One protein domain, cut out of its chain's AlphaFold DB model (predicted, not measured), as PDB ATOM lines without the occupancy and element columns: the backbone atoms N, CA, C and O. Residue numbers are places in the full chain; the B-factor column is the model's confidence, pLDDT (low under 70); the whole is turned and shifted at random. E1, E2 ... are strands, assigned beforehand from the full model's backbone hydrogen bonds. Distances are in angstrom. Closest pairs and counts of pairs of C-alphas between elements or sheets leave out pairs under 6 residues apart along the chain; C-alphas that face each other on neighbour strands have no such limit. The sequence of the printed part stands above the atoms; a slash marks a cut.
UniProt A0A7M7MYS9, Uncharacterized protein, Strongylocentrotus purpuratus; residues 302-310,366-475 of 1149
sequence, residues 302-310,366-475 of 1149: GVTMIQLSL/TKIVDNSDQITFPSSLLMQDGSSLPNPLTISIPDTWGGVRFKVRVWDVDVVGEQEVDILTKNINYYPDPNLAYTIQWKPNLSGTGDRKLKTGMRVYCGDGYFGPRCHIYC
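What this domain is: This is residues 302 to 310 and 366 to 475 of the 1149 residues of an uncharacterized protein of Strongylocentrotus purpuratus (UniProt A0A7M7MYS9). A twisted three-strand sheet, E5, E1 and E8, has the long hairpin of E6 and E7 over part of one face, a loose arrangement only partly face to face. The turn of the long hairpin at residues 415 to 416 lies at one end of the longest axis and residues 463 to 475 at the other, while the small hairpin of E3 and E4 lies off to the side of the sheet. The 119 printed residues hold eight named strands, E1 to E8 in chain order, and no named helix; the class is all strand, with 56 residues, under half, in named elements. The sheet's order is E5, E1, E8, all antiparallel. The whole is only just loose, close to compact, with a radius of gyration of the C-alphas of 16.5 A, and elongated, with spans of 55 by 31 by 23 A.

Where its parts are: E1, residues 303 to 310, begins at C-alpha 303 (164.417, 114.584, 130.429) and is 22.6 A long. After the cut come E2, residues 374 to 376, E3, residues 380 to 382, and E4, residues 388 to 390. E5, residues 393 to 398, measures 16.1 A. E6, residues 404 to 414, measures 32.2 A and E7, residues 417 to 428, 32.8 A; C-alpha 417 is at (138.749, 142.677, 118.242). E8, residues 453 to 462, measures 28.7 A and ends at C-alpha 462 (168.070, 117.542, 134.240).

How they stand to each other: E1 is the inner strand of its sheet. E1 and E8 are antiparallel at 155 degrees, with N 305 and O 461 2.7 A apart, within hydrogen-bond range. E5 and E1 are antiparallel at 157 degrees, with N 306 and O 395 at 2.8 A. E4 runs on into E5 across a break of 2 residues, at 80 degrees. E3 and E4 form a hairpin, with N 381 and O 389 at 2.8 A. E6 and E7 form a hairpin at 164 degrees, with N 408 and O 424 at 2.8 A. E6 is apart from E1 and E8. E7 and E8 are only just apart, closest 8.2 A. E2 pairs with no named strand. Residues 446 to 447 pair antiparallel with residues 453 to 454 of E8.

The domain as a whole: The C-alphas farthest apart, those of Val 416 and Cys 475, are 55.4 A apart. Residues 311 to 365 are not printed; C-alphas 310 and 366 are 14.8 A apart across this cut. The link from E7 to E8, 24 residues, is long. The mean pLDDT of the printed part is 74.1; 29 residues are under 70, among them residues 414 to 418 and 432 to 451.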
ATOM      1  N   GLY A 302     166.087 111.928 126.726       64.25
ATOM      2  CA  GLY A 302     166.569 112.548 127.965       64.25
ATOM      3  C   GLY A 302     165.578 113.565 128.541       64.25
ATOM      4  O   GLY A 302     164.958 114.300 127.785       64.25
ATOM      5  N   VAL A 303     165.384 113.630 129.858       77.25
ATOM      6  CA  VAL A 303     164.417 114.584 130.429       77.25
ATOM      7  C   VAL A 303     165.143 115.849 130.863       77.25
ATOM      8  O   VAL A 303     165.934 115.836 131.808       77.25
ATOM      9  N   THR A 304     164.863 116.963 130.186       80.75
ATOM     10  CA  THR A 304     165.384 118.284 130.564       80.75
ATOM     11  C   THR A 304     164.265 119.168 131.087       80.75
ATOM     12  O   THR A 304     163.240 119.346 130.438       80.75
ATOM     13  N   MET A 305     164.479 119.778 132.243       80.81
ATOM     14  CA  MET A 305     163.542 120.680 132.891       80.81
ATOM     15  C   MET A 305     163.976 122.130 132.672       80.81
ATOM     16  O   MET A 305     165.098 122.524 132.996       80.81
ATOM     17  N   ILE A 306     163.069 122.951 132.148       83.56
ATOM     18  CA  ILE A 306     163.239 124.402 132.058       83.56
ATOM     19  C   ILE A 306     162.301 125.048 133.065       83.56
ATOM     20  O   ILE A 306     161.086 124.925 132.940       83.56
ATOM     21  N   GLN A 307     162.842 125.790 134.028       82.88
ATOM     22  CA  GLN A 307     162.027 126.644 134.882       82.88
ATOM     23  C   GLN A 307     162.138 128.100 134.426       82.88
ATOM     24  O   GLN A 307     163.229 128.669 134.454       82.88
ATOM     25  N   LEU A 308     161.022 128.704 134.013       83.50
ATOM     26  CA  LEU A 308     160.930 130.049 133.443       83.50
ATOM     27  C   LEU A 308     160.053 130.957 134.311       83.50
ATOM     28  O   LEU A 308     158.886 130.675 134.538       83.50
ATOM     29  N   SER A 309     160.591 132.091 134.736       84.12
ATOM     30  CA  SER A 309     159.867 133.167 135.415       84.12
ATOM     31  C   SER A 309     159.652 134.344 134.468       84.12
ATOM     32  O   SER A 309     160.624 134.919 133.967       84.12
ATOM     33  N   LEU A 310     158.400 134.740 134.261       85.06
ATOM     34  CA  LEU A 310     158.056 136.018 133.638       85.06
ATOM     35  C   LEU A 310     158.090 137.099 134.717       85.06
ATOM     36  O   LEU A 310     157.532 136.908 135.795       85.06
ATOM     37  N   THR A 366     144.824 135.070 129.608       82.44
ATOM     38  CA  THR A 366     143.873 136.183 129.566       82.44
ATOM     39  C   THR A 366     144.621 137.517 129.648       82.44
ATOM     40  O   THR A 366     145.841 137.563 129.854       82.44
ATOM     41  N   LYS A 367     143.878 138.611 129.487       78.88
ATOM     42  CA  LYS A 367     144.333 139.969 129.787       78.88
ATOM     43  C   LYS A 367     144.919 140.024 131.206       78.88
ATOM     44  O   LYS A 367     144.222 139.723 132.172       78.88
ATOM     45  N   ILE A 368     146.203 140.378 131.329       76.62
ATOM     46  CA  ILE A 368     146.916 140.306 132.621       76.62
ATOM     47  C   ILE A 368     146.655 141.550 133.475       76.62
ATOM     48  O   ILE A 368     146.373 141.438 134.666       76.62
ATOM     49  N   VAL A 369     146.771 142.737 132.879       73.00
ATOM     50  CA  VAL A 369     146.505 144.020 133.538       73.00
ATOM     51  C   VAL A 369     145.734 144.895 132.566       73.00
ATOM     52  O   VAL A 369     146.128 145.017 131.410       73.00
ATOM     53  N   ASP A 370     144.655 145.496 133.053       65.38
ATOM     54  CA  ASP A 370     143.860 146.464 132.304       65.38
ATOM     55  C   ASP A 370     144.622 147.770 132.108       65.38
ATOM     56  O   ASP A 370     145.152 148.329 133.076       65.38
ATOM     57  N   ASN A 371     144.662 148.252 130.865       64.94
ATOM     58  CA  ASN A 371     145.111 149.588 130.532       64.94
ATOM     59  C   ASN A 371     146.543 149.877 131.028       64.94
ATOM     60  O   ASN A 371     146.788 150.840 131.775       64.94
ATOM     61  N   SER A 372     147.530 149.049 130.651       72.62
ATOM     62  CA  SER A 372     148.912 149.228 131.121       72.62
ATOM     63  C   SER A 372     150.014 148.915 130.104       72.62
ATOM     64  O   SER A 372     150.188 147.790 129.648       72.62
ATOM     65  N   ASP A 373     150.887 149.905 129.899       68.25
ATOM     66  CA  ASP A 373     152.117 149.831 129.091       68.25
ATOM     67  C   ASP A 373     153.306 149.179 129.836       68.25
ATOM     68  O   ASP A 373     154.415 149.027 129.302       68.25
ATOM     69  N   GLN A 374     153.107 148.865 131.120       75.38
ATOM     70  CA  GLN A 374     154.066 148.192 131.991       75.38
ATOM     71  C   GLN A 374     153.358 147.117 132.805       75.38
ATOM     72  O   GLN A 374     152.452 147.403 133.587       75.38
ATOM     73  N   ILE A 375     153.796 145.876 132.643       78.88
ATOM     74  CA  ILE A 375     153.222 144.723 133.329       78.88
ATOM     75  C   ILE A 375     154.296 144.129 134.222       78.88
ATOM     76  O   ILE A 375     155.414 143.892 133.770       78.88
ATOM     77  N   THR A 376     153.941 143.868 135.475       81.31
ATOM     78  CA  THR A 376     154.697 142.989 136.368       81.31
ATOM     79  C   THR A 376     153.877 141.721 136.524       81.31
ATOM     80  O   THR A 376     152.707 141.794 136.897       81.31
ATOM     81  N   PHE A 377     154.456 140.572 136.195       84.19
ATOM     82  CA  PHE A 377     153.704 139.321 136.179       84.19
ATOM     83  C   PHE A 377     153.471 138.810 137.613       84.19
ATOM     84  O   PHE A 377     154.411 138.804 138.413       84.19
ATOM     85  N   PRO A 378     152.247 138.370 137.958       82.75
ATOM     86  CA  PRO A 378     151.958 137.741 139.247       82.75
ATOM     87  C   PRO A 378     152.565 136.330 139.340       82.75
ATOM     88  O   PRO A 378     153.039 135.773 138.350       82.75
ATOM     89  N   SER A 379     152.517 135.728 140.533       82.12
ATOM     90  CA  SER A 379     152.976 134.351 140.791       82.12
ATOM     91  C   SER A 379     152.100 133.264 140.150       82.12
ATOM     92  O   SER A 379     152.483 132.098 140.124       82.12
ATOM     93  N   SER A 380     150.922 133.627 139.643       84.19
ATOM     94  CA  SER A 380     150.010 132.744 138.912       84.19
ATOM     95  C   SER A 380     149.266 133.532 137.837       84.19
ATOM     96  O   SER A 380     148.734 134.605 138.124       84.19
ATOM     97  N   LEU A 381     149.220 133.006 136.621       84.75
ATOM     98  CA  LEU A 381     148.627 133.628 135.441       84.75
ATOM     99  C   LEU A 381     147.299 132.945 135.113       84.75
ATOM    100  O   LEU A 381     147.224 131.722 135.116       84.75
ATOM    101  N   LEU A 382     146.260 133.722 134.810       83.06
ATOM    102  CA  LEU A 382     144.958 133.188 134.407       83.06
ATOM    103  C   LEU A 382     144.937 132.940 132.892       83.06
ATOM    104  O   LEU A 382     145.222 133.856 132.116       83.06
ATOM    105  N   MET A 383     144.610 131.721 132.475       84.44
ATOM    106  CA  MET A 383     144.553 131.286 131.075       84.44
ATOM    107  C   MET A 383     143.146 131.447 130.486       84.44
ATOM    108  O   MET A 383     142.161 131.524 131.223       84.44
ATOM    109  N   GLN A 384     143.033 131.513 129.155       80.25
ATOM    110  CA  GLN A 384     141.737 131.700 128.477       80.25
ATOM    111  C   GLN A 384     140.732 130.558 128.698       80.25
ATOM    112  O   GLN A 384     139.529 130.778 128.598       80.25
ATOM    113  N   ASP A 385     141.205 129.359 129.032       79.12
ATOM    114  CA  ASP A 385     140.377 128.199 129.385       79.12
ATOM    115  C   ASP A 385     139.887 128.219 130.851       79.12
ATOM    116  O   ASP A 385     139.208 127.295 131.296       79.12
ATOM    117  N   GLY A 386     140.219 129.272 131.609       74.81
ATOM    118  CA  GLY A 386     139.885 129.421 133.026       74.81
ATOM    119  C   GLY A 386     140.868 128.739 133.984       74.81
ATOM    120  O   GLY A 386     140.675 128.818 135.198       74.81
ATOM    121  N   SER A 387     141.926 128.095 133.476       83.31
ATOM    122  CA  SER A 387     142.967 127.478 134.300       83.31
ATOM    123  C   SER A 387     143.961 128.510 134.855       83.31
ATOM    124  O   SER A 387     144.123 129.614 134.329       83.31
ATOM    125  N   SER A 388     144.625 128.163 135.961       83.50
ATOM    126  CA  SER A 388     145.664 128.989 136.588       83.50
ATOM    127  C   SER A 388     147.029 128.342 136.387       83.50
ATOM    128  O   SER A 388     147.234 127.186 136.760       83.50
ATOM    129  N   LEU A 389     147.962 129.088 135.806       84.12
ATOM    130  CA  LEU A 389     149.298 128.628 135.451       84.12
ATOM    131  C   LEU A 389     150.345 129.261 136.388       84.12
ATOM    132  O   LEU A 389     150.385 130.487 136.509       84.12
ATOM    133  N   PRO A 390     151.207 128.478 137.059       86.00
ATOM    134  CA  PRO A 390     152.183 129.011 138.006       86.00
ATOM    135  C   PRO A 390     153.310 129.790 137.310       86.00
ATOM    136  O   PRO A 390     153.746 129.445 136.217       86.00
ATOM    137  N   ASN A 391     153.817 130.830 137.971       83.62
ATOM    138  CA  ASN A 391     154.983 131.609 137.559       83.62
ATOM    139  C   ASN A 391     155.961 131.670 138.752       83.62
ATOM    140  O   ASN A 391     155.670 132.379 139.722       83.62
ATOM    141  N   PRO A 392     157.087 130.925 138.744       80.81
ATOM    142  CA  PRO A 392     157.732 130.291 137.591       80.81
ATOM    143  C   PRO A 392     157.006 129.071 137.013       80.81
ATOM    144  O   PRO A 392     156.508 128.220 137.742       80.81
ATOM    145  N   LEU A 393     157.067 128.959 135.692       85.75
ATOM    146  CA  LEU A 393     156.631 127.833 134.876       85.75
ATOM    147  C   LEU A 393     157.703 126.747 134.891       85.75
ATOM    148  O   LEU A 393     158.875 127.077 134.726       85.75
ATOM    149  N   THR A 394     157.325 125.475 135.000       85.06
ATOM    150  CA  THR A 394     158.246 124.347 134.799       85.06
ATOM    151  C   THR A 394     157.827 123.584 133.550       85.06
ATOM    152  O   THR A 394     156.706 123.091 133.471       85.06
ATOM    153  N   ILE A 395     158.723 123.502 132.573       86.56
ATOM    154  CA  ILE A 395     158.496 122.892 131.264       86.56
ATOM    155  C   ILE A 395     159.403 121.667 131.157       86.56
ATOM    156  O   ILE A 395     160.620 121.799 131.283       86.56
ATOM    157  N   SER A 396     158.810 120.495 130.933       84.88
ATOM    158  CA  SER A 396     159.546 119.251 130.691       84.88
ATOM    159  C   SER A 396     159.783 119.068 129.195       84.88
ATOM    160  O   SER A 396     158.851 119.165 128.397       84.88
ATOM    161  N   ILE A 397     161.034 118.820 128.820       84.75
ATOM    162  CA  ILE A 397     161.461 118.479 127.467       84.75
ATOM    163  C   ILE A 397     161.840 116.993 127.491       84.75
ATOM    164  O   ILE A 397     162.904 116.668 128.024       84.75
ATOM    165  N   PRO A 398     160.993 116.093 126.962       78.69
ATOM    166  CA  PRO A 398     161.282 114.665 126.883       78.69
ATOM    167  C   PRO A 398     162.157 114.401 125.651       78.69
ATOM    168  O   PRO A 398     161.721 113.772 124.692       78.69
ATOM    169  N   ASP A 399     163.342 115.008 125.614       76.06
ATOM    170  CA  ASP A 399     164.344 114.845 124.564       76.06
ATOM    171  C   ASP A 399     165.736 115.237 125.077       76.06
ATOM    172  O   ASP A 399     165.910 116.141 125.903       76.06
ATOM    173  N   THR A 400     166.748 114.591 124.508       76.56
ATOM    174  CA  THR A 400     168.153 114.981 124.625       76.56
ATOM    175  C   THR A 400     168.316 116.487 124.429       76.56
ATOM    176  O   THR A 400     167.915 117.039 123.402       76.56
ATOM    177  N   TRP A 401     168.942 117.176 125.388       81.81
ATOM    178  CA  TRP A 401     169.027 118.634 125.337       81.81
ATOM    179  C   TRP A 401     169.860 119.120 124.142       81.81
ATOM    180  O   TRP A 401     171.095 119.065 124.133       81.81
ATOM    181  N   GLY A 402     169.157 119.639 123.135       73.75
ATOM    182  CA  GLY A 402     169.707 120.337 121.968       73.75
ATOM    183  C   GLY A 402     169.395 121.836 121.949       73.75
ATOM    184  O   GLY A 402     169.764 122.527 120.998       73.75
ATOM    185  N   GLY A 403     168.725 122.335 122.994       79.25
ATOM    186  CA  GLY A 403     168.163 123.679 123.070       79.25
ATOM    187  C   GLY A 403     166.708 123.762 122.606       79.25
ATOM    188  O   GLY A 403     166.143 122.808 122.076       79.25
ATOM    189  N   VAL A 404     166.090 124.925 122.801       83.56
ATOM    190  CA  VAL A 404     164.692 125.209 122.439       83.56
ATOM    191  C   VAL A 404     164.554 126.592 121.814       83.56
ATOM    192  O   VAL A 404     165.370 127.486 122.038       83.56
ATOM    193  N   ARG A 405     163.493 126.800 121.041       82.75
ATOM    194  CA  ARG A 405     163.081 128.115 120.551       82.75
ATOM    195  C   ARG A 405     161.902 128.605 121.383       82.75
ATOM    196  O   ARG A 405     160.874 127.942 121.444       82.75
ATOM    197  N   PHE A 406     162.057 129.775 121.993       83.88
ATOM    198  CA  PHE A 406     160.985 130.508 122.657       83.88
ATOM    199  C   PHE A 406     160.406 131.545 121.703       83.88
ATOM    200  O   PHE A 406     161.152 132.344 121.132       83.88
ATOM    201  N   LYS A 407     159.083 131.550 121.559       83.12
ATOM    202  CA  LYS A 407     158.319 132.537 120.795       83.12
ATOM    203  C   LYS A 407     157.168 133.030 121.667       83.12
ATOM    204  O   LYS A 407     156.391 132.224 122.166       83.12
ATOM    205  N   VAL A 408     157.099 134.337 121.899       85.44
ATOM    206  CA  VAL A 408     156.050 134.986 122.690       85.44
ATOM    207  C   VAL A 408     155.374 136.021 121.812       85.44
ATOM    208  O   VAL A 408     156.036 136.945 121.348       85.44
ATOM    209  N   ARG A 409     154.075 135.866 121.589       83.75
ATOM    210  CA  ARG A 409     153.245 136.847 120.893       83.75
ATOM    211  C   ARG A 409     152.439 137.627 121.925       83.75
ATOM    212  O   ARG A 409     151.928 137.052 122.884       83.75
ATOM    213  N   VAL A 410     152.380 138.937 121.749       84.06
ATOM    214  CA  VAL A 410     151.655 139.862 122.620       84.06
ATOM    215  C   VAL A 410     150.485 140.413 121.825       84.06
ATOM    216  O   VAL A 410     150.685 140.906 120.718       84.06
ATOM    217  N   TRP A 411     149.287 140.316 122.385       81.44
ATOM    218  CA  TRP A 411     148.047 140.782 121.771       81.44
ATOM    219  C   TRP A 411     147.429 141.879 122.621       81.44
ATOM    220  O   TRP A 411     147.467 141.774 123.847       81.44
ATOM    221  N   ASP A 412     146.826 142.865 121.975       76.06
ATOM    222  CA  ASP A 412     145.914 143.818 122.591       76.06
ATOM    223  C   ASP A 412     144.477 143.309 122.479       76.06
ATOM    224  O   ASP A 412     144.108 142.740 121.446       76.06
ATOM    225  N   VAL A 413     143.684 143.463 123.538       72.88
ATOM    226  CA  VAL A 413     142.329 142.900 123.630       72.88
ATOM    227  C   VAL A 413     141.323 144.014 123.883       72.88
ATOM    228  O   VAL A 413     140.985 144.295 125.033       72.88
ATOM    229  N   ASP A 414     140.784 144.567 122.798       65.94
ATOM    230  CA  ASP A 414     139.777 145.628 122.831       65.94
ATOM    231  C   ASP A 414     138.365 145.115 122.494       65.94
ATOM    232  O   ASP A 414     138.153 144.004 122.001       65.94
ATOM    233  N   VAL A 415     137.352 145.960 122.723       55.47
ATOM    234  CA  VAL A 415     135.921 145.640 122.514       55.47
ATOM    235  C   VAL A 415     135.586 145.326 121.041       55.47
ATOM    236  O   VAL A 415     134.564 144.696 120.761       55.47
ATOM    237  N   VAL A 416     136.435 145.741 120.094       56.69
ATOM    238  CA  VAL A 416     136.241 145.595 118.636       56.69
ATOM    239  C   VAL A 416     137.062 144.471 117.989       56.69
ATOM    240  O   VAL A 416     136.852 144.185 116.808       56.69
ATOM    241  N   GLY A 417     137.933 143.789 118.738       60.47
ATOM    242  CA  GLY A 417     138.749 142.677 118.242       60.47
ATOM    243  C   GLY A 417     140.151 142.651 118.854       60.47
ATOM    244  O   GLY A 417     140.544 143.576 119.556       60.47
ATOM    245  N   GLU A 418     140.902 141.582 118.590       68.81
ATOM    246  CA  GLU A 418     142.286 141.443 119.061       68.81
ATOM    247  C   GLU A 418     143.284 141.943 118.005       68.81
ATOM    248  O   GLU A 418     143.173 141.584 116.828       68.81
ATOM    249  N   GLN A 419     144.282 142.728 118.421       70.94
ATOM    250  CA  GLN A 419     145.356 143.224 117.553       70.94
ATOM    251  C   GLN A 419     146.720 142.697 118.015       70.94
ATOM    252  O   GLN A 419     147.029 142.689 119.203       70.94
ATOM    253  N   GLU A 420     147.558 142.226 117.086       74.88
ATOM    254  CA  GLU A 420     148.916 141.787 117.425       74.88
ATOM    255  C   GLU A 420     149.787 143.009 117.735       74.88
ATOM    256  O   GLU A 420     149.961 143.891 116.894       74.88
ATOM    257  N   VAL A 421     150.343 143.043 118.946       72.88
ATOM    258  CA  VAL A 421     151.230 144.109 119.405       72.88
ATOM    259  C   VAL A 421     152.667 143.751 119.054       72.88
ATOM    260  O   VAL A 421     153.327 144.513 118.365       72.88
ATOM    261  N   ASP A 422     153.196 142.610 119.503       72.94
ATOM    262  CA  ASP A 422     154.621 142.274 119.333       72.94
ATOM    263  C   ASP A 422     154.849 140.760 119.220       72.94
ATOM    264  O   ASP A 422     154.088 139.963 119.770       72.94
ATOM    265  N   ILE A 423     155.944 140.357 118.571       77.62
ATOM    266  CA  ILE A 423     156.423 138.971 118.543       77.62
ATOM    267  C   ILE A 423     157.884 138.947 118.992       77.62
ATOM    268  O   ILE A 423     158.788 139.435 118.313       77.62
ATOM    269  N   LEU A 424     158.142 138.289 120.120       79.19
ATOM    270  CA  LEU A 424     159.474 138.109 120.680       79.19
ATOM    271  C   LEU A 424     159.944 136.672 120.455       79.19
ATOM    272  O   LEU A 424     159.320 135.730 120.935       79.19
ATOM    273  N   THR A 425     161.070 136.486 119.763       76.12
ATOM    274  CA  THR A 425     161.653 135.157 119.510       76.12
ATOM    275  C   THR A 425     163.088 135.052 120.007       76.12
ATOM    276  O   THR A 425     163.870 136.000 119.915       76.12
ATOM    277  N   LYS A 426     163.463 133.884 120.544       79.56
ATOM    278  CA  LYS A 426     164.844 133.597 120.952       79.56
ATOM    279  C   LYS A 426     165.134 132.106 121.015       79.56
ATOM    280  O   LYS A 426     164.369 131.345 121.597       79.56
ATOM    281  N   ASN A 427     166.277 131.698 120.471       78.50
ATOM    282  CA  ASN A 427     166.806 130.352 120.674       78.50
ATOM    283  C   ASN A 427     167.590 130.297 121.993       78.50
ATOM    284  O   ASN A 427     168.354 131.211 122.313       78.50
ATOM    285  N   ILE A 428     167.406 129.215 122.738       77.19
ATOM    286  CA  ILE A 428     167.989 128.969 124.050       77.19
ATOM    287  C   ILE A 428     168.719 127.633 124.000       77.19
ATOM    288  O   ILE A 428     168.083 126.589 123.953       77.19
ATOM    289  N   ASN A 429     170.050 127.676 124.065       73.62
ATOM    290  CA  ASN A 429     170.917 126.495 123.966       73.62
ATOM    291  C   ASN A 429     171.899 126.412 125.151       73.62
ATOM    292  O   ASN A 429     173.045 126.002 124.989       73.62
ATOM    293  N   TYR A 430     171.501 126.883 126.336       73.12
ATOM    294  CA  TYR A 430     172.373 126.850 127.513       73.12
ATOM    295  C   TYR A 430     172.529 125.421 128.015       73.12
ATOM    296  O   TYR A 430     171.523 124.751 128.206       73.12
ATOM    297  N   TYR A 431     173.757 124.959 128.238       70.69
ATOM    298  CA  TYR A 431     173.972 123.653 128.857       70.69
ATOM    299  C   TYR A 431     173.403 123.643 130.290       70.69
ATOM    300  O   TYR A 431     173.574 124.642 130.996       70.69
ATOM    301  N   PRO A 432     172.731 122.560 130.718       69.31
ATOM    302  CA  PRO A 432     172.302 122.388 132.100       69.31
ATOM    303  C   PRO A 432     173.540 122.411 133.006       69.31
ATOM    304  O   PRO A 432     174.460 121.620 132.805       69.31
ATOM    305  N   ASP A 433     173.593 123.345 133.958       62.03
ATOM    306  CA  ASP A 433     174.712 123.456 134.900       62.03
ATOM    307  C   ASP A 433     174.354 122.733 136.214       62.03
ATOM    308  O   ASP A 433     173.468 123.200 136.940       62.03
ATOM    309  N   PRO A 434     175.025 121.613 136.543       55.12
ATOM    310  CA  PRO A 434     174.731 120.831 137.742       55.12
ATOM    311  C   PRO A 434     175.125 121.539 139.052       55.12
ATOM    312  O   PRO A 434     174.556 121.236 140.097       55.12
ATOM    313  N   ASN A 435     176.024 122.532 139.025       53.25
ATOM    314  CA  ASN A 435     176.447 123.281 140.219       53.25
ATOM    315  C   ASN A 435     175.535 124.480 140.549       53.25
ATOM    316  O   ASN A 435     175.702 125.129 141.582       53.25
ATOM    317  N   LEU A 436     174.561 124.786 139.685       54.56
ATOM    318  CA  LEU A 436     173.620 125.905 139.825       54.56
ATOM    319  C   LEU A 436     172.182 125.447 140.107       54.56
ATOM    320  O   LEU A 436     171.258 126.260 140.019       54.56
ATOM    321  N   ALA A 437     171.981 124.185 140.513       45.94
ATOM    322  CA  ALA A 437     170.670 123.602 140.824       45.94
ATOM    323  C   ALA A 437     169.820 124.454 141.796       45.94
ATOM    324  O   ALA A 437     168.591 124.375 141.775       45.94
ATOM    325  N   TYR A 438     170.448 125.346 142.572       48.41
ATOM    326  CA  TYR A 438     169.791 126.222 143.547       48.41
ATOM    327  C   TYR A 438     169.902 127.732 143.260       48.41
ATOM    328  O   TYR A 438     169.446 128.529 144.078       48.41
ATOM    329  N   THR A 439     170.478 128.179 142.135       43.47
ATOM    330  CA  THR A 439     170.649 129.621 141.857       43.47
ATOM    331  C   THR A 439     170.079 130.022 140.496       43.47
ATOM    332  O   THR A 439     170.581 129.633 139.446       43.47
ATOM    333  N   ILE A 440     169.032 130.856 140.507       53.28
ATOM    334  CA  ILE A 440     168.451 131.453 139.296       53.28
ATOM    335  C   ILE A 440     169.491 132.389 138.657       53.28
ATOM    336  O   ILE A 440     169.838 133.428 139.222       53.28
ATOM    337  N   GLN A 441     169.983 132.041 137.466       53.09
ATOM    338  CA  GLN A 441     170.822 132.922 136.650       53.09
ATOM    339  C   GLN A 441     169.933 133.899 135.862       53.09
ATOM    340  O   GLN A 441     169.054 133.511 135.095       53.09
ATOM    341  N   TRP A 442     170.166 135.200 136.030       57.41
ATOM    342  CA  TRP A 442     169.400 136.255 135.359       57.41
ATOM    343  C   TRP A 442     169.938 136.526 133.952       57.41
ATOM    344  O   TRP A 442     170.755 137.431 133.785       57.41
ATOM    345  N   LYS A 443     169.517 135.760 132.937       54.44
ATOM    346  CA  LYS A 443     169.926 135.976 131.531       54.44
ATOM    347  C   LYS A 443     168.902 135.416 130.527       54.44
ATOM    348  O   LYS A 443     168.451 134.295 130.730       54.44
ATOM    349  N   PRO A 444     168.683 136.038 129.348       57.88
ATOM    350  CA  PRO A 444     168.616 137.457 128.986       57.88
ATOM    351  C   PRO A 444     167.168 137.859 128.616       57.88
ATOM    352  O   PRO A 444     166.366 137.020 128.222       57.88
ATOM    353  N   ASN A 445     166.867 139.159 128.630       60.56
ATOM    354  CA  ASN A 445     165.588 139.702 128.150       60.56
ATOM    355  C   ASN A 445     165.240 139.185 126.737       60.56
ATOM    356  O   ASN A 445     166.115 139.083 125.861       60.56
ATOM    357  N   LEU A 446     163.962 138.884 126.525       64.44
ATOM    358  CA  LEU A 446     163.363 138.723 125.206       64.44
ATOM    359  C   LEU A 446     163.107 140.141 124.665       64.44
ATOM    360  O   LEU A 446     162.518 140.977 125.351       64.44
ATOM    361  N   SER A 447     163.612 140.440 123.472       59.69
ATOM    362  CA  SER A 447     163.467 141.741 122.805       59.69
ATOM    363  C   SER A 447     162.836 141.516 121.435       59.69
ATOM    364  O   SER A 447     163.354 140.692 120.680       59.69
ATOM    365  N   GLY A 448     161.719 142.192 121.164       56.88
ATOM    366  CA  GLY A 448     160.949 142.080 119.921       56.88
ATOM    367  C   GLY A 448     161.412 143.058 118.841       56.88
ATOM    368  O   GLY A 448     162.513 143.613 118.906       56.88
ATOM    369  N   THR A 449     160.563 143.292 117.843       54.22
ATOM    370  CA  THR A 449     160.791 144.280 116.778       54.22
ATOM    371  C   THR A 449     160.477 145.694 117.290       54.22
ATOM    372  O   THR A 449     159.418 146.245 117.013       54.22
ATOM    373  N   GLY A 450     161.381 146.281 118.087       56.19
ATOM    374  CA  GLY A 450     161.257 147.640 118.644       56.19
ATOM    375  C   GLY A 450     161.968 147.825 119.996       56.19
ATOM    376  O   GLY A 450     162.744 146.973 120.420       56.19
ATOM    377  N   ASP A 451     161.678 148.919 120.717       60.00
ATOM    378  CA  ASP A 451     162.207 149.195 122.075       60.00
ATOM    379  C   ASP A 451     161.526 148.366 123.198       60.00
ATOM    380  O   ASP A 451     161.813 148.546 124.387       60.00
ATOM    381  N   ARG A 452     160.623 147.447 122.831       70.50
ATOM    382  CA  ARG A 452     159.798 146.623 123.729       70.50
ATOM    383  C   ARG A 452     160.623 145.469 124.316       70.50
ATOM    384  O   ARG A 452     161.331 144.758 123.598       70.50
ATOM    385  N   LYS A 453     160.575 145.290 125.643       70.19
ATOM    386  CA  LYS A 453     161.425 144.322 126.370       70.19
ATOM    387  C   LYS A 453     160.609 143.501 127.365       70.19
ATOM    388  O   LYS A 453     160.014 144.060 128.284       70.19
ATOM    389  N   LEU A 454     160.654 142.176 127.218       81.81
ATOM    390  CA  LEU A 454     160.144 141.209 128.190       81.81
ATOM    391  C   LEU A 454     161.315 140.667 129.020       81.81
ATOM    392  O   LEU A 454     162.232 140.020 128.506       81.81
ATOM    393  N   LYS A 455     161.296 140.953 130.319       80.56
ATOM    394  CA  LYS A 455     162.292 140.494 131.284       80.56
ATOM    395  C   LYS A 455     161.880 139.133 131.840       80.56
ATOM    396  O   LYS A 455     160.779 138.985 132.371       80.56
ATOM    397  N   THR A 456     162.785 138.162 131.749       79.44
ATOM    398  CA  THR A 456     162.586 136.789 132.228       79.44
ATOM    399  C   THR A 456     163.762 136.319 133.088       79.44
ATOM    400  O   THR A 456     164.883 136.822 132.967       79.44
ATOM    401  N   GLY A 457     163.494 135.383 133.997       77.31
ATOM    402  CA  GLY A 457     164.504 134.612 134.724       77.31
ATOM    403  C   GLY A 457     164.343 133.139 134.372       77.31
ATOM    404  O   GLY A 457     163.214 132.675 134.274       77.31
ATOM    405  N   MET A 458     165.425 132.399 134.133       76.06
ATOM    406  CA  MET A 458     165.310 131.015 133.666       76.06
ATOM    407  C   MET A 458     166.450 130.141 134.189       76.06
ATOM    408  O   MET A 458     167.591 130.596 134.265       76.06
ATOM    409  N   ARG A 459     166.147 128.876 134.499       75.88
ATOM    410  CA  ARG A 459     167.144 127.821 134.733       75.88
ATOM    411  C   ARG A 459     166.819 126.570 133.919       75.88
ATOM    412  O   ARG A 459     165.648 126.276 133.694       75.88
ATOM    413  N   VAL A 460     167.862 125.856 133.506       78.06
ATOM    414  CA  VAL A 460     167.788 124.585 132.773       78.06
ATOM    415  C   VAL A 460     168.532 123.536 133.597       78.06
ATOM    416  O   VAL A 460     169.679 123.775 133.970       78.06
ATOM    417  N   TYR A 461     167.878 122.424 133.919       78.50
ATOM    418  CA  TYR A 461     168.423 121.333 134.736       78.50
ATOM    419  C   TYR A 461     167.887 119.980 134.251       78.50
ATOM    420  O   TYR A 461     166.900 119.938 133.523       78.50
ATOM    421  N   CYS A 462     168.539 118.877 134.612       81.12
ATOM    422  CA  CYS A 462     168.070 117.542 134.240       81.12
ATOM    423  C   CYS A 462     166.937 117.068 135.161       81.12
ATOM    424  O   CYS A 462     166.885 117.461 136.325       81.12
ATOM    425  N   GLY A 463     166.013 116.269 134.625       76.19
ATOM    426  CA  GLY A 463     164.982 115.592 135.416       76.19
ATOM    427  C   GLY A 463     165.575 114.522 136.337       76.19
ATOM    428  O   GLY A 463     166.737 114.144 136.189       76.19
ATOM    429  N   ASP A 464     164.776 114.032 137.282       80.12
ATOM    430  CA  ASP A 464     165.227 113.039 138.262       80.12
ATOM    431  C   ASP A 464     165.782 111.784 137.567       80.12
ATOM    432  O   ASP A 464     165.156 111.228 136.664       80.12
ATOM    433  N   GLY A 465     166.985 111.367 137.971       73.06
ATOM    434  CA  GLY A 465     167.698 110.228 137.385       73.06
ATOM    435  C   GLY A 465     168.458 110.525 136.089       73.06
ATOM    436  O   GLY A 465     169.122 109.629 135.582       73.06
ATOM    437  N   TYR A 466     168.419 111.752 135.551       81.31
ATOM    438  CA  TYR A 466     169.140 112.129 134.328       81.31
ATOM    439  C   TYR A 466     170.349 113.026 134.608       81.31
ATOM    440  O   TYR A 466     170.283 113.987 135.373       81.31
ATOM    441  N   PHE A 467     171.452 112.753 133.915       77.94
ATOM    442  CA  PHE A 467     172.759 113.362 134.127       77.94
ATOM    443  C   PHE A 467     173.468 113.691 132.805       77.94
ATOM    444  O   PHE A 467     173.034 113.347 131.694       77.94
ATOM    445  N   GLY A 468     174.595 114.389 132.934       72.00
ATOM    446  CA  GLY A 468     175.439 114.802 131.823       72.00
ATOM    447  C   GLY A 468     174.980 116.096 131.137       72.00
ATOM    448  O   GLY A 468     173.856 116.567 131.317       72.00
ATOM    449  N   PRO A 469     175.828 116.680 130.274       70.38
ATOM    450  CA  PRO A 469     175.632 118.018 129.702       70.38
ATOM    451  C   PRO A 469     174.439 118.124 128.740       70.38
ATOM    452  O   PRO A 469     174.130 119.212 128.259       70.38
ATOM    453  N   ARG A 470     173.782 117.003 128.420       76.00
ATOM    454  CA  ARG A 470     172.557 116.973 127.608       76.00
ATOM    455  C   ARG A 470     171.393 116.213 128.257       76.00
ATOM    456  O   ARG A 470     170.452 115.872 127.550       76.00
ATOM    457  N   CYS A 471     171.487 115.910 129.556       77.38
ATOM    458  CA  CYS A 471     170.488 115.135 130.304       77.38
ATOM    459  C   CYS A 471     170.118 113.797 129.643       77.38
ATOM    460  O   CYS A 471     168.956 113.417 129.612       77.38
ATOM    461  N   HIS A 472     171.105 113.114 129.063       76.62
ATOM    462  CA  HIS A 472     170.911 111.909 128.244       76.62
ATOM    463  C   HIS A 472     171.402 110.635 128.924       76.62
ATOM    464  O   HIS A 472     171.192 109.546 128.404       76.62
ATOM    465  N   ILE A 473     172.082 110.781 130.060       74.88
ATOM    466  CA  ILE A 473     172.639 109.670 130.820       74.88
ATOM    467  C   ILE A 473     171.671 109.406 131.962       74.88
ATOM    468  O   ILE A 473     171.563 110.233 132.861       74.88
ATOM    469  N   TYR A 474     170.939 108.299 131.904       80.56
ATOM    470  CA  TYR A 474     170.079 107.885 133.006       80.56
ATOM    471  C   TYR A 474     170.880 107.046 134.009       80.56
ATOM    472  O   TYR A 474     171.598 106.133 133.605       80.56
ATOM    473  N   CYS A 475     170.769 107.345 135.302       77.44
ATOM    474  CA  CYS A 475     171.388 106.566 136.372       77.44
ATOM    475  C   CYS A 475     170.506 106.591 137.630       77.44
ATOM    476  O   CYS A 475     170.048 107.650 138.058       77.44
TER     477      CYS A 475